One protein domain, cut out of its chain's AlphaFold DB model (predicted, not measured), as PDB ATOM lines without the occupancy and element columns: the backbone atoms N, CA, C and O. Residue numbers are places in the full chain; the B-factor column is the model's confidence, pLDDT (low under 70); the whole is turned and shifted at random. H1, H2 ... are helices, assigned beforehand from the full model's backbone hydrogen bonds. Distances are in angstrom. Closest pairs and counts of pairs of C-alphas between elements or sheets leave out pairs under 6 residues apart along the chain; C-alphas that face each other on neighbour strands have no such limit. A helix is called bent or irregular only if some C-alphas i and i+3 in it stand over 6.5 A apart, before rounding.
ATOM      1  N   ASP A 363       9.097 -19.502  89.679       92.06
ATOM      2  CA  ASP A 363       9.691 -20.053  90.897       92.06
ATOM      3  C   ASP A 363      10.389 -21.383  90.626       92.06
ATOM      4  O   ASP A 363      11.550 -21.555  91.009       92.06
ATOM      5  N   ALA A 364       9.734 -22.286  89.893       89.56
ATOM      6  CA  ALA A 364      10.331 -23.556  89.489       89.56
ATOM      7  C   ALA A 364      11.585 -23.345  88.623       89.56
ATOM      8  O   ALA A 364      12.616 -23.988  88.843       89.56
ATOM      9  N   ILE A 365      11.539 -22.399  87.678       89.75
ATOM     10  CA  ILE A 365      12.679 -22.095  86.802       89.75
ATOM     11  C   ILE A 365      13.834 -21.484  87.598       89.75
ATOM     12  O   ILE A 365      14.979 -21.900  87.421       89.75
ATOM     13  N   ILE A 366      13.564 -20.531  88.494       92.38
ATOM     14  CA  ILE A 366      14.602 -19.928  89.340       92.38
ATOM     15  C   ILE A 366      15.229 -20.983  90.254       92.38
ATOM     16  O   ILE A 366      16.455 -21.015  90.392       92.38
ATOM     17  N   ALA A 367      14.423 -21.863  90.851       91.25
ATOM     18  CA  ALA A 367      14.924 -22.959  91.672       91.25
ATOM     19  C   ALA A 367      15.863 -23.866  90.862       91.25
ATOM     20  O   ALA A 367      17.004 -24.081  91.278       91.25
ATOM     21  N   GLY A 368      15.441 -24.302  89.670       90.50
ATOM     22  CA  GLY A 368      16.268 -25.112  88.773       90.50
ATOM     23  C   GLY A 368      17.555 -24.400  88.339       90.50
ATOM     24  O   GLY A 368      18.636 -24.984  88.382       90.50
ATOM     25  N   MET A 369      17.472 -23.109  88.001       91.12
ATOM     26  CA  MET A 369      18.640 -22.296  87.651       91.12
ATOM     27  C   MET A 369      19.660 -22.226  88.785       91.12
ATOM     28  O   MET A 369      20.850 -22.327  88.509       91.12
ATOM     29  N   ARG A 370      19.218 -22.037  90.036       89.31
ATOM     30  CA  ARG A 370      20.100 -21.859  91.203       89.31
ATOM     31  C   ARG A 370      20.670 -23.171  91.743       89.31
ATOM     32  O   ARG A 370      21.743 -23.161  92.344       89.31
ATOM     33  N   GLN A 371      19.956 -24.277  91.544       87.25
ATOM     34  CA  GLN A 371      20.415 -25.625  91.894       87.25
ATOM     35  C   GLN A 371      21.365 -26.210  90.839       87.25
ATOM     36  O   GLN A 371      22.161 -27.091  91.157       87.25
ATOM     37  N   GLY A 372      21.308 -25.714  89.601       86.38
ATOM     38  CA  GLY A 372      22.160 -26.180  88.514       86.38
ATOM     39  C   GLY A 372      23.665 -25.946  88.752       86.38
ATOM     40  O   GLY A 372      24.054 -24.991  89.431       86.38
ATOM     41  N   PRO A 373      24.537 -26.770  88.138       86.12
ATOM     42  CA  PRO A 373      25.997 -26.662  88.283       86.12
ATOM     43  C   PRO A 373      26.558 -25.364  87.684       86.12
ATOM     44  O   PRO A 373      27.605 -24.873  88.095       86.12
ATOM     45  N   GLU A 374      25.821 -24.771  86.745       87.31
ATOM     46  CA  GLU A 374      26.154 -23.502  86.105       87.31
ATOM     47  C   GLU A 374      25.815 -22.276  86.972       87.31
ATOM     48  O   GLU A 374      25.961 -21.152  86.496       87.31
ATOM     49  N   TRP A 375      25.358 -22.434  88.221       89.06
ATOM     50  CA  TRP A 375      25.059 -21.301  89.106       89.06
ATOM     51  C   TRP A 375      26.248 -20.886  89.996       89.06
ATOM     52  O   TRP A 375      26.804 -21.737  90.702       89.06
ATOM     53  N   PRO A 376      26.580 -19.579  90.077       90.00
ATOM     54  CA  PRO A 376      25.971 -18.457  89.350       90.00
ATOM     55  C   PRO A 376      26.394 -18.410  87.876       90.00
ATOM     56  O   PRO A 376      27.421 -18.975  87.496       90.00
ATOM     57  N   ARG A 377      25.585 -17.739  87.048       92.38
ATOM     58  CA  ARG A 377      25.778 -17.631  85.592       92.38
ATOM     59  C   ARG A 377      25.851 -16.172  85.122       92.38
ATOM     60  O   ARG A 377      25.259 -15.309  85.779       92.38
ATOM     61  N   PRO A 378      26.482 -15.901  83.963       91.19
ATOM     62  CA  PRO A 378      26.534 -14.556  83.395       91.19
ATOM     63  C   PRO A 378      25.136 -13.958  83.197       91.19
ATOM     64  O   PRO A 378      24.188 -14.657  82.826       91.19
ATOM     65  N   GLY A 379      25.009 -12.667  83.479       90.69
ATOM     66  CA  GLY A 379      23.785 -11.870  83.508       90.69
ATOM     67  C   GLY A 379      23.069 -11.849  84.862       90.69
ATOM     68  O   GLY A 379      22.109 -11.085  85.020       90.69
ATOM     69  N   TYR A 380      23.503 -12.672  85.823       93.81
ATOM     70  CA  TYR A 380      22.821 -12.898  87.103       93.81
ATOM     71  C   TYR A 380      23.725 -12.697  88.328       93.81
ATOM     72  O   TYR A 380      23.379 -13.140  89.424       93.81
ATOM     73  N   LEU A 381      24.867 -12.025  88.167       91.62
ATOM     74  CA  LEU A 381      25.684 -11.566  89.290       91.62
ATOM     75  C   LEU A 381      25.188 -10.207  89.797       91.62
ATOM     76  O   LEU A 381      24.797  -9.338  89.017       91.62
ATOM     77  N   ARG A 382      25.236  -9.992  91.114       89.25
ATOM     78  CA  ARG A 382      24.937  -8.684  91.708       89.25
ATOM     79  C   ARG A 382      26.013  -7.687  91.339       89.25
ATOM     80  O   ARG A 382      27.195  -7.958  91.552       89.25
ATOM     81  N   ARG A 383      25.636  -6.516  90.820       83.00
ATOM     82  CA  ARG A 383      26.600  -5.437  90.534       83.00
ATOM     83  C   ARG A 383      27.346  -5.031  91.802       83.00
ATOM     84  O   ARG A 383      28.568  -4.971  91.781       83.00
ATOM     85  N   GLN A 384      26.610  -4.883  92.902       81.50
ATOM     86  CA  GLN A 384      27.142  -4.655  94.240       81.50
ATOM     87  C   GLN A 384      26.703  -5.807  95.158       81.50
ATOM     88  O   GLN A 384      25.552  -5.838  95.595       81.50
ATOM     89  N   PRO A 385      27.563  -6.812  95.390       77.00
ATOM     90  CA  PRO A 385      27.266  -7.893  96.327       77.00
ATOM     91  C   PRO A 385      27.128  -7.364  97.761       77.00
ATOM     92  O   PRO A 385      27.684  -6.323  98.111       77.00
ATOM     93  N   CYS A 386      26.393  -8.089  98.610       78.31
ATOM     94  CA  CYS A 386      26.167  -7.646  99.983       78.31
ATOM     95  C   CYS A 386      27.478  -7.580 100.787       78.31
ATOM     96  O   CYS A 386      28.385  -8.404 100.618       78.31
ATOM     97  N   THR A 387      27.547  -6.617 101.710       80.38
ATOM     98  CA  THR A 387      28.733  -6.332 102.534       80.38
ATOM     99  C   THR A 387      29.222  -7.558 103.304       80.38
ATOM    100  O   THR A 387      30.421  -7.743 103.483       80.38
ATOM    101  N   GLU A 388      28.308  -8.427 103.730       82.62
ATOM    102  CA  GLU A 388      28.628  -9.651 104.463       82.62
ATOM    103  C   GLU A 388      29.333 -10.704 103.595       82.62
ATOM    104  O   GLU A 388      30.327 -11.295 104.024       82.62
ATOM    105  N   SER A 389      28.889 -10.892 102.348       81.75
ATOM    106  CA  SER A 389      29.542 -11.824 101.416       81.75
ATOM    107  C   SER A 389      30.926 -11.325 101.019       81.75
ATOM    108  O   SER A 389      31.873 -12.105 100.977       81.75
ATOM    109  N   MET A 390      31.070 -10.013 100.813       85.19
ATOM    110  CA  MET A 390      32.372  -9.402 100.531       85.19
ATOM    111  C   MET A 390      33.319  -9.487 101.726       85.19
ATOM    112  O   MET A 390      34.482  -9.836 101.547       85.19
ATOM    113  N   ARG A 391      32.829  -9.251 102.949       86.50
ATOM    114  CA  ARG A 391      33.623  -9.422 104.174       86.50
ATOM    115  C   ARG A 391      34.073 -10.873 104.351       86.50
ATOM    116  O   ARG A 391      35.222 -11.108 104.705       86.50
ATOM    117  N   SER A 392      33.193 -11.831 104.061       85.88
ATOM    118  CA  SER A 392      33.526 -13.260 104.113       85.88
ATOM    119  C   SER A 392      34.655 -13.602 103.134       85.88
ATOM    120  O   SER A 392      35.620 -14.256 103.512       85.88
ATOM    121  N   LEU A 393      34.587 -13.106 101.893       86.19
ATOM    122  CA  LEU A 393      35.654 -13.302 100.904       86.19
ATOM    123  C   LEU A 393      36.967 -12.617 101.311       86.19
ATOM    124  O   LEU A 393      38.028 -13.215 101.170       86.19
ATOM    125  N   GLN A 394      36.904 -11.403 101.869       88.81
ATOM    126  CA  GLN A 394      38.078 -10.687 102.383       88.81
ATOM    127  C   GLN A 394      38.769 -11.443 103.520       88.81
ATOM    128  O   GLN A 394      39.991 -11.490 103.565       88.81
ATOM    129  N   GLN A 395      38.010 -12.062 104.425       88.62
ATOM    130  CA  GLN A 395      38.581 -12.883 105.497       88.62
ATOM    131  C   GLN A 395      39.270 -14.142 104.952       88.62
ATOM    132  O   GLN A 395      40.268 -14.588 105.513       88.62
ATOM    133  N   LEU A 396      38.765 -14.693 103.846       86.25
ATOM    134  CA  LEU A 396      39.295 -15.900 103.211       86.25
ATOM    135  C   LEU A 396      40.464 -15.635 102.257       86.25
ATOM    136  O   LEU A 396      41.201 -16.565 101.951       86.25
ATOM    137  N   GLN A 397      40.676 -14.398 101.802       87.00
ATOM    138  CA  GLN A 397      41.658 -14.087 100.752       87.00
ATOM    139  C   GLN A 397      43.097 -14.518 101.092       87.00
ATOM    140  O   GLN A 397      43.890 -14.785 100.196       87.00
ATOM    141  N   HIS A 398      43.442 -14.578 102.382       85.25
ATOM    142  CA  HIS A 398      44.785 -14.943 102.848       85.25
ATOM    143  C   HIS A 398      44.974 -16.452 103.041       85.25
ATOM    144  O   HIS A 398      46.107 -16.914 103.138       85.25
ATOM    145  N   THR A 399      43.884 -17.217 103.115       84.94
ATOM    146  CA  THR A 399      43.899 -18.663 103.383       84.94
ATOM    147  C   THR A 399      43.412 -19.489 102.194       84.94
ATOM    148  O   THR A 399      43.762 -20.662 102.085       84.94
ATOM    149  N   VAL A 400      42.642 -18.882 101.287       88.62
ATOM    150  CA  VAL A 400      42.071 -19.499 100.088       88.62
ATOM    151  C   VAL A 400      42.392 -18.608  98.880       88.62
ATOM    152  O   VAL A 400      41.714 -17.597  98.677       88.62
ATOM    153  N   PRO A 401      43.406 -18.952  98.061       85.56
ATOM    154  CA  PRO A 401      43.800 -18.156  96.894       85.56
ATOM    155  C   PRO A 401      42.640 -17.869  95.929       85.56
ATOM    156  O   PRO A 401      42.499 -16.759  95.425       85.56
ATOM    157  N   GLU A 402      41.733 -18.829  95.738       88.62
ATOM    158  CA  GLU A 402      40.548 -18.668  94.893       88.62
ATOM    159  C   GLU A 402      39.574 -17.604  95.418       88.62
ATOM    160  O   GLU A 402      38.831 -17.014  94.635       88.62
ATOM    161  N   ALA A 403      39.555 -17.339  96.729       88.06
ATOM    162  CA  ALA A 403      38.743 -16.269  97.297       88.06
ATOM    163  C   ALA A 403      39.313 -14.886  96.947       88.06
ATOM    164  O   ALA A 403      38.533 -13.961  96.713       88.06
ATOM    165  N   ALA A 404      40.642 -14.756  96.842       87.19
ATOM    166  CA  ALA A 404      41.294 -13.527  96.390       87.19
ATOM    167  C   ALA A 404      40.972 -13.228  94.915       87.19
ATOM    168  O   ALA A 404      40.605 -12.097  94.593       87.19
ATOM    169  N   ASP A 405      41.002 -14.248  94.045       88.12
ATOM    170  CA  ASP A 405      40.594 -14.122  92.635       88.12
ATOM    171  C   ASP A 405      39.155 -13.598  92.512       88.12
ATOM    172  O   ASP A 405      38.872 -12.662  91.761       88.12
ATOM    173  N   VAL A 406      38.228 -14.207  93.260       90.06
ATOM    174  CA  VAL A 406      36.814 -13.814  93.247       90.06
ATOM    175  C   VAL A 406      36.647 -12.393  93.775       90.06
ATOM    176  O   VAL A 406      35.898 -11.617  93.186       90.06
ATOM    177  N   LEU A 407      37.345 -12.026  94.852       88.69
ATOM    178  CA  LEU A 407      37.276 -10.683  95.419       88.69
ATOM    179  C   LEU A 407      37.727  -9.624  94.402       88.69
ATOM    180  O   LEU A 407      37.003  -8.651  94.186       88.69
ATOM    181  N   LEU A 408      38.867  -9.851  93.742       87.38
ATOM    182  CA  LEU A 408      39.416  -8.951  92.728       87.38
ATOM    183  C   LEU A 408      38.438  -8.761  91.559       87.38
ATOM    184  O   LEU A 408      38.151  -7.633  91.155       87.38
ATOM    185  N   LEU A 409      37.875  -9.860  91.050       89.56
ATOM    186  CA  LEU A 409      36.908  -9.823  89.951       89.56
ATOM    187  C   LEU A 409      35.595  -9.140  90.352       89.56
ATOM    188  O   LEU A 409      35.004  -8.428  89.545       89.56
ATOM    189  N   MET A 410      35.130  -9.327  91.589       87.19
ATOM    190  CA  MET A 410      33.883  -8.720  92.064       87.19
ATOM    191  C   MET A 410      34.022  -7.226  92.380       87.19
ATOM    192  O   MET A 410      33.022  -6.512  92.302       87.19
ATOM    193  N   GLN A 411      35.228  -6.754  92.713       84.75
ATOM    194  CA  GLN A 411      35.531  -5.337  92.950       84.75
ATOM    195  C   GLN A 411      35.685  -4.525  91.657       84.75
ATOM    196  O   GLN A 411      35.514  -3.307  91.685       84.75
ATOM    197  N   ASN A 412      35.973  -5.176  90.527       83.00
ATOM    198  CA  ASN A 412      36.085  -4.499  89.241       83.00
ATOM    199  C   ASN A 412      34.697  -4.091  88.701       83.00
ATOM    200  O   ASN A 412      33.798  -4.922  88.537       83.00
ATOM    201  N   SER A 413      34.525  -2.803  88.396       72.81
ATOM    202  CA  SER A 413      33.291  -2.248  87.826       72.81
ATOM    203  C   SER A 413      32.995  -2.737  86.405       72.81
ATOM    204  O   SER A 413      31.823  -2.798  86.031       72.81
ATOM    205  N   GLU A 414      34.027  -3.114  85.645       80.44
ATOM    206  CA  GLU A 414      33.955  -3.649  84.274       80.44
ATOM    207  C   GLU A 414      34.345  -5.130  84.228       80.44
ATOM    208  O   GLU A 414      35.083  -5.598  83.363       80.44
ATOM    209  N   ARG A 415      33.894  -5.894  85.220       84.94
ATOM    210  CA  ARG A 415      34.219  -7.317  85.310       84.94
ATOM    211  C   ARG A 415      33.653  -8.117  84.136       84.94
ATOM    212  O   ARG A 415      32.478  -7.999  83.783       84.94
ATOM    213  N   ASP A 416      34.466  -9.033  83.630       88.19
ATOM    214  CA  ASP A 416      33.988 -10.112  82.776       88.19
ATOM    215  C   ASP A 416      33.188 -11.116  83.622       88.19
ATOM    216  O   ASP A 416      33.740 -11.892  84.410       88.19
ATOM    217  N   GLU A 417      31.862 -11.101  83.467       90.44
ATOM    218  CA  GLU A 417      30.978 -11.990  84.217       90.44
ATOM    219  C   GLU A 417      31.195 -13.471  83.894       90.44
ATOM    220  O   GLU A 417      30.920 -14.313  84.751       90.44
ATOM    221  N   GLN A 418      31.704 -13.805  82.704       92.25
ATOM    222  CA  GLN A 418      32.037 -15.180  82.338       92.25
ATOM    223  C   GLN A 418      33.161 -15.698  83.246       92.25
ATOM    224  O   GLN A 418      33.006 -16.723  83.919       92.25
ATOM    225  N   THR A 419      34.256 -14.939  83.321       92.25
ATOM    226  CA  THR A 419      35.412 -15.244  84.168       92.25
ATOM    227  C   THR A 419      35.049 -15.208  85.653       92.25
ATOM    228  O   THR A 419      35.403 -16.127  86.395       92.25
ATOM    229  N   ALA A 420      34.269 -14.214  86.092       91.62
ATOM    230  CA  ALA A 420      33.805 -14.121  87.477       91.62
ATOM    231  C   ALA A 420      32.940 -15.325  87.885       91.62
ATOM    232  O   ALA A 420      33.186 -15.935  88.925       91.62
ATOM    233  N   CYS A 421      31.970 -15.730  87.057       93.75
ATOM    234  CA  CYS A 421      31.151 -16.911  87.339       93.75
ATOM    235  C   CYS A 421      32.002 -18.182  87.423       93.75
ATOM    236  O   CYS A 421      31.816 -18.983  88.339       93.75
ATOM    237  N   ALA A 422      32.963 -18.359  86.510       93.62
ATOM    238  CA  ALA A 422      33.865 -19.506  86.529       93.62
ATOM    239  C   ALA A 422      34.720 -19.555  87.810       93.62
ATOM    240  O   ALA A 422      34.845 -20.617  88.424       93.62
ATOM    241  N   ALA A 423      35.253 -18.411  88.255       92.62
ATOM    242  CA  ALA A 423      36.011 -18.309  89.502       92.62
ATOM    243  C   ALA A 423      35.145 -18.638  90.732       92.62
ATOM    244  O   ALA A 423      35.554 -19.433  91.580       92.62
ATOM    245  N   ILE A 424      33.914 -18.116  90.794       92.69
ATOM    246  CA  ILE A 424      32.978 -18.396  91.894       92.69
ATOM    247  C   ILE A 424      32.622 -19.885  91.946       92.69
ATOM    248  O   ILE A 424      32.612 -20.486  93.021       92.69
ATOM    249  N   ARG A 425      32.353 -20.512  90.795       93.44
ATOM    250  CA  ARG A 425      32.058 -21.952  90.730       93.44
ATOM    251  C   ARG A 425      33.256 -22.798  91.152       93.44
ATOM    252  O   ARG A 425      33.070 -23.784  91.857       93.44
ATOM    253  N   ARG A 426      34.477 -22.396  90.780       92.56
ATOM    254  CA  ARG A 426      35.718 -23.051  91.221       92.56
ATOM    255  C   ARG A 426      35.872 -22.990  92.742       92.56
ATOM    256  O   ARG A 426      36.104 -24.031  93.353       92.56
ATOM    257  N   LEU A 427      35.675 -21.814  93.347       91.12
ATOM    258  CA  LEU A 427      35.702 -21.631  94.802       91.12
ATOM    259  C   LEU A 427      34.639 -22.500  95.492       91.12
ATOM    260  O   LEU A 427      34.959 -23.251  96.409       91.12
ATOM    261  N   LYS A 428      33.394 -22.462  95.004       91.31
ATOM    262  CA  LYS A 428      32.275 -23.264  95.525       91.31
ATOM    263  C   LYS A 428      32.526 -24.773  95.423       91.31
ATOM    264  O   LYS A 428      32.165 -25.504  96.338       91.31
ATOM    265  N   GLY A 429      33.124 -25.235  94.323       90.12
ATOM    266  CA  GLY A 429      33.422 -26.650  94.096       90.12
ATOM    267  C   GLY A 429      34.561 -27.180  94.968       90.12
ATOM    268  O   GLY A 429      34.465 -28.290  95.479       90.12
ATOM    269  N   ARG A 430      35.623 -26.387  95.167       90.94
ATOM    270  CA  ARG A 430      36.773 -26.767  96.011       90.94
ATOM    271  C   ARG A 430      36.517 -26.570  97.504       90.94
ATOM    272  O   ARG A 430      37.068 -27.310  98.312       90.94
ATOM    273  N   HIS A 431      35.663 -25.612  97.864       89.88
ATOM    274  CA  HIS A 431      35.349 -25.266  99.251       89.88
ATOM    275  C   HIS A 431      33.827 -25.177  99.479       89.88
ATOM    276  O   HIS A 431      33.280 -24.076  99.624       89.88
ATOM    277  N   PRO A 432      33.114 -26.320  99.541       89.56
ATOM    278  CA  PRO A 432      31.657 -26.352  99.699       89.56
ATOM    279  C   PRO A 432      31.137 -25.618 100.943       89.56
ATOM    280  O   PRO A 432      30.030 -25.084 100.921       89.56
ATOM    281  N   GLN A 433      31.943 -25.512 102.004       87.12
ATOM    282  CA  GLN A 433      31.619 -24.751 103.216       87.12
ATOM    283  C   GLN A 433      31.363 -23.256 102.954       87.12
ATOM    284  O   GLN A 433      30.699 -22.595 103.748       87.12
ATOM    285  N   HIS A 434      31.846 -22.717 101.831       87.12
ATOM    286  CA  HIS A 434      31.643 -21.322 101.426       87.12
ATOM    287  C   HIS A 434      30.556 -21.160 100.353       87.12
ATOM    288  O   HIS A 434      30.375 -20.065  99.809       87.12
ATOM    289  N   ALA A 435      29.795 -22.219 100.049       85.12
ATOM    290  CA  ALA A 435      28.753 -22.190  99.026       85.12
ATOM    291  C   ALA A 435      27.686 -21.116  99.293       85.12
ATOM    292  O   ALA A 435      27.214 -20.490  98.345       85.12
ATOM    293  N   THR A 436      27.335 -20.859 100.557       85.19
ATOM    294  CA  THR A 436      26.371 -19.814 100.938       85.19
ATOM    295  C   THR A 436      26.855 -18.425 100.522       85.19
ATOM    296  O   THR A 436      26.137 -17.723  99.809       85.19
ATOM    297  N   SER A 437      28.092 -18.060 100.876       84.81
ATOM    298  CA  SER A 437      28.702 -16.779 100.492       84.81
ATOM    299  C   SER A 437      28.847 -16.658  98.973       84.81
ATOM    300  O   SER A 437      28.541 -15.612  98.412       84.81
ATOM    301  N   CYS A 438      29.222 -17.744  98.283       86.62
ATOM    302  CA  CYS A 438      29.311 -17.774  96.818       86.62
ATOM    303  C   CYS A 438      27.944 -17.567  96.145       86.62
ATOM    304  O   CYS A 438      27.822 -16.800  95.191       86.62
ATOM    305  N   ASN A 439      26.896 -18.230  96.644       87.19
ATOM    306  CA  ASN A 439      25.542 -18.109  96.105       87.19
ATOM    307  C   ASN A 439      24.960 -16.701  96.316       87.19
ATOM    308  O   ASN A 439      24.160 -16.255  95.496       87.19
ATOM    309  N   ALA A 440      25.365 -16.006  97.384       86.75
ATOM    310  CA  ALA A 440      24.945 -14.640  97.693       86.75
ATOM    311  C   ALA A 440      25.594 -13.563  96.796       86.75
ATOM    312  O   ALA A 440      25.156 -12.409  96.812       86.75
ATOM    313  N   LEU A 441      26.591 -13.921  95.977       89.12
ATOM    314  CA  LEU A 441      27.129 -13.049  94.921       89.12
ATOM    315  C   LEU A 441      26.200 -12.976  93.697       89.12
ATOM    316  O   LEU A 441      26.263 -12.018  92.924       89.12
ATOM    317  N   GLY A 442      25.339 -13.980  93.515       90.75
ATOM    318  CA  GLY A 442      24.279 -13.978  92.510       90.75
ATOM    319  C   GLY A 442      23.036 -13.209  92.968       90.75
ATOM    320  O   GLY A 442      22.853 -12.952  94.158       90.75
ATOM    321  N   LEU A 443      22.168 -12.866  92.015       92.12
ATOM    322  CA  LEU A 443      20.855 -12.272  92.289       92.12
ATOM    323  C   LEU A 443      19.964 -13.232  93.104       92.12
ATOM    324  O   LEU A 443      20.004 -14.455  92.921       92.12
ATOM    325  N   SER A 444      19.139 -12.673  93.990       91.06
ATOM    326  CA  SER A 444      18.078 -13.388  94.703       91.06
ATOM    327  C   SER A 444      16.919 -13.744  93.763       91.06
ATOM    328  O   SER A 444      16.805 -13.167  92.681       91.06
ATOM    329  N   PRO A 445      16.025 -14.672  94.150       93.62
ATOM    330  CA  PRO A 445      14.818 -14.966  93.376       93.62
ATOM    331  C   PRO A 445      13.976 -13.725  93.055       93.62
ATOM    332  O   PRO A 445      13.499 -13.579  91.934       93.62
ATOM    333  N   GLU A 446      13.830 -12.814  94.009       93.00
ATOM    334  CA  GLU A 446      13.075 -11.568  93.869       93.00
ATOM    335  C   GLU A 446      13.762 -10.628  92.875       93.00
ATOM    336  O   GLU A 446      13.118 -10.162  91.939       93.00
ATOM    337  N   GLU A 447      15.079 -10.437  93.006       92.75
ATOM    338  CA  GLU A 447      15.876  -9.629  92.073       92.75
ATOM    339  C   GLU A 447      15.851 -10.215  90.649       92.75
ATOM    340  O   GLU A 447      15.845  -9.479  89.661       92.75
ATOM    341  N   ILE A 448      15.807 -11.547  90.510       93.06
ATOM    342  CA  ILE A 448      15.665 -12.219  89.210       93.06
ATOM    343  C   ILE A 448      14.288 -11.944  88.605       93.06
ATOM    344  O   ILE A 448      14.208 -11.589  87.428       93.06
ATOM    345  N   LYS A 449      13.216 -12.087  89.391       93.62
ATOM    346  CA  LYS A 449      11.848 -11.792  88.942       93.62
ATOM    347  C   LYS A 449      11.714 -10.334  88.522       93.62
ATOM    348  O   LYS A 449      11.171 -10.068  87.455       93.62
ATOM    349  N   GLU A 450      12.258  -9.406  89.304       93.19
ATOM    350  CA  GLU A 450      12.272  -7.979  88.976       93.19
ATOM    351  C   GLU A 450      13.072  -7.708  87.696       93.19
ATOM    352  O   GLU A 450      12.585  -7.034  86.789       93.19
ATOM    353  N   LYS A 451      14.261  -8.306  87.548       91.56
ATOM    354  CA  LYS A 451      15.056  -8.215  86.315       91.56
ATOM    355  C   LYS A 451      14.275  -8.720  85.098       91.56
ATOM    356  O   LYS A 451      14.318  -8.089  84.036       91.56
ATOM    357  N   TRP A 452      13.590  -9.858  85.218       92.12
ATOM    358  CA  TRP A 452      12.761 -10.418  84.149       92.12
ATOM    359  C   TRP A 452      11.563  -9.528  83.831       92.12
ATOM    360  O   TRP A 452      11.291  -9.297  82.655       92.12
ATOM    361  N   GLU A 453      10.908  -8.967  84.843       91.69
ATOM    362  CA  GLU A 453       9.772  -8.062  84.679       91.69
ATOM    363  C   GLU A 453      10.178  -6.745  84.007       91.69
ATOM    364  O   GLU A 453       9.574  -6.333  83.017       91.69
TER     365      GLU A 453
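Overview. This is residues 363 to 453 of the 819 residues of an uncharacterized protein of Symbiodinium microadriaticum (UniProt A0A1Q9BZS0). Four helices, H2, H3, H4 and H5, stand side by side in a small up-and-down bundle, each touching the next in a ring, with H4 the longest. H1 and H6 lie together away from this bundle, meeting near their ends in a corner, and a long loop, residues 372 to 386, joins H1 to H2. The printed part has 91 residues with six named helices, H1 to H6 in order, and no named strand: all helix. It is compact, with a radius of gyration of the C-alphas of 12.5 A, and spans 39 by 26 by 22 A.

Along the chain. H4, residues 417 to 430, is 19.8 A long, from C-alpha 417 at (30.978, -11.990, 84.217) to C-alpha 430 at (36.773, -26.767, 96.011). H3, residues 401 to 411, measures 15.8 A, and H2, residues 387 to 396, 14.3 A. H5, residues 432 to 439, measures 10.9 A and is irregular: C-alphas 433 and 436 are 7.6 A apart. H1, residues 363 to 371, measures 12.1 A and begins at (9.691, -20.053, 90.897); H6, residues 445 to 453, measures 12.2 A.

Arrangement. H4 and H3, a helical hairpin, touch at a shallow tilt of 30 degrees, opposite ways; their closest C-alphas, Glu 402 and Leu 427, are 5.7 A apart. H4 touches H5 with residues 424 to 428 alone, closest C-alphas Lys 428 and Ala 435 at 5.1 A, also a hairpin. H2 touches H3, its hairpin partner, with C-alphas Leu 393 and Ala 403 closest at 5.6 A, and H5, with Ser 389 and Ser 437 closest at 5.1 A. H1 and H6 only just touch, only at their ends, with 3 pairs of C-alphas within 8 A; Ile 366 and Pro 445 are closest at 6.4 A. H4 is apart from H1 and H6. Every O i to N i+4 pair is within hydrogen-bond range in H1, H2, H3, H4 and H6; in H5 2 of 4 are, beside 4 of 5 O i to N i+3 pairs.

Size, cuts and confidence. The two farthest C-alphas, Thr 399 and Glu 453, are 40.3 A apart. The printed part has no cut; the link H1 to H2 is long, the others tight. Mean pLDDT of the printed part is 88.5, and no printed residue is under 70.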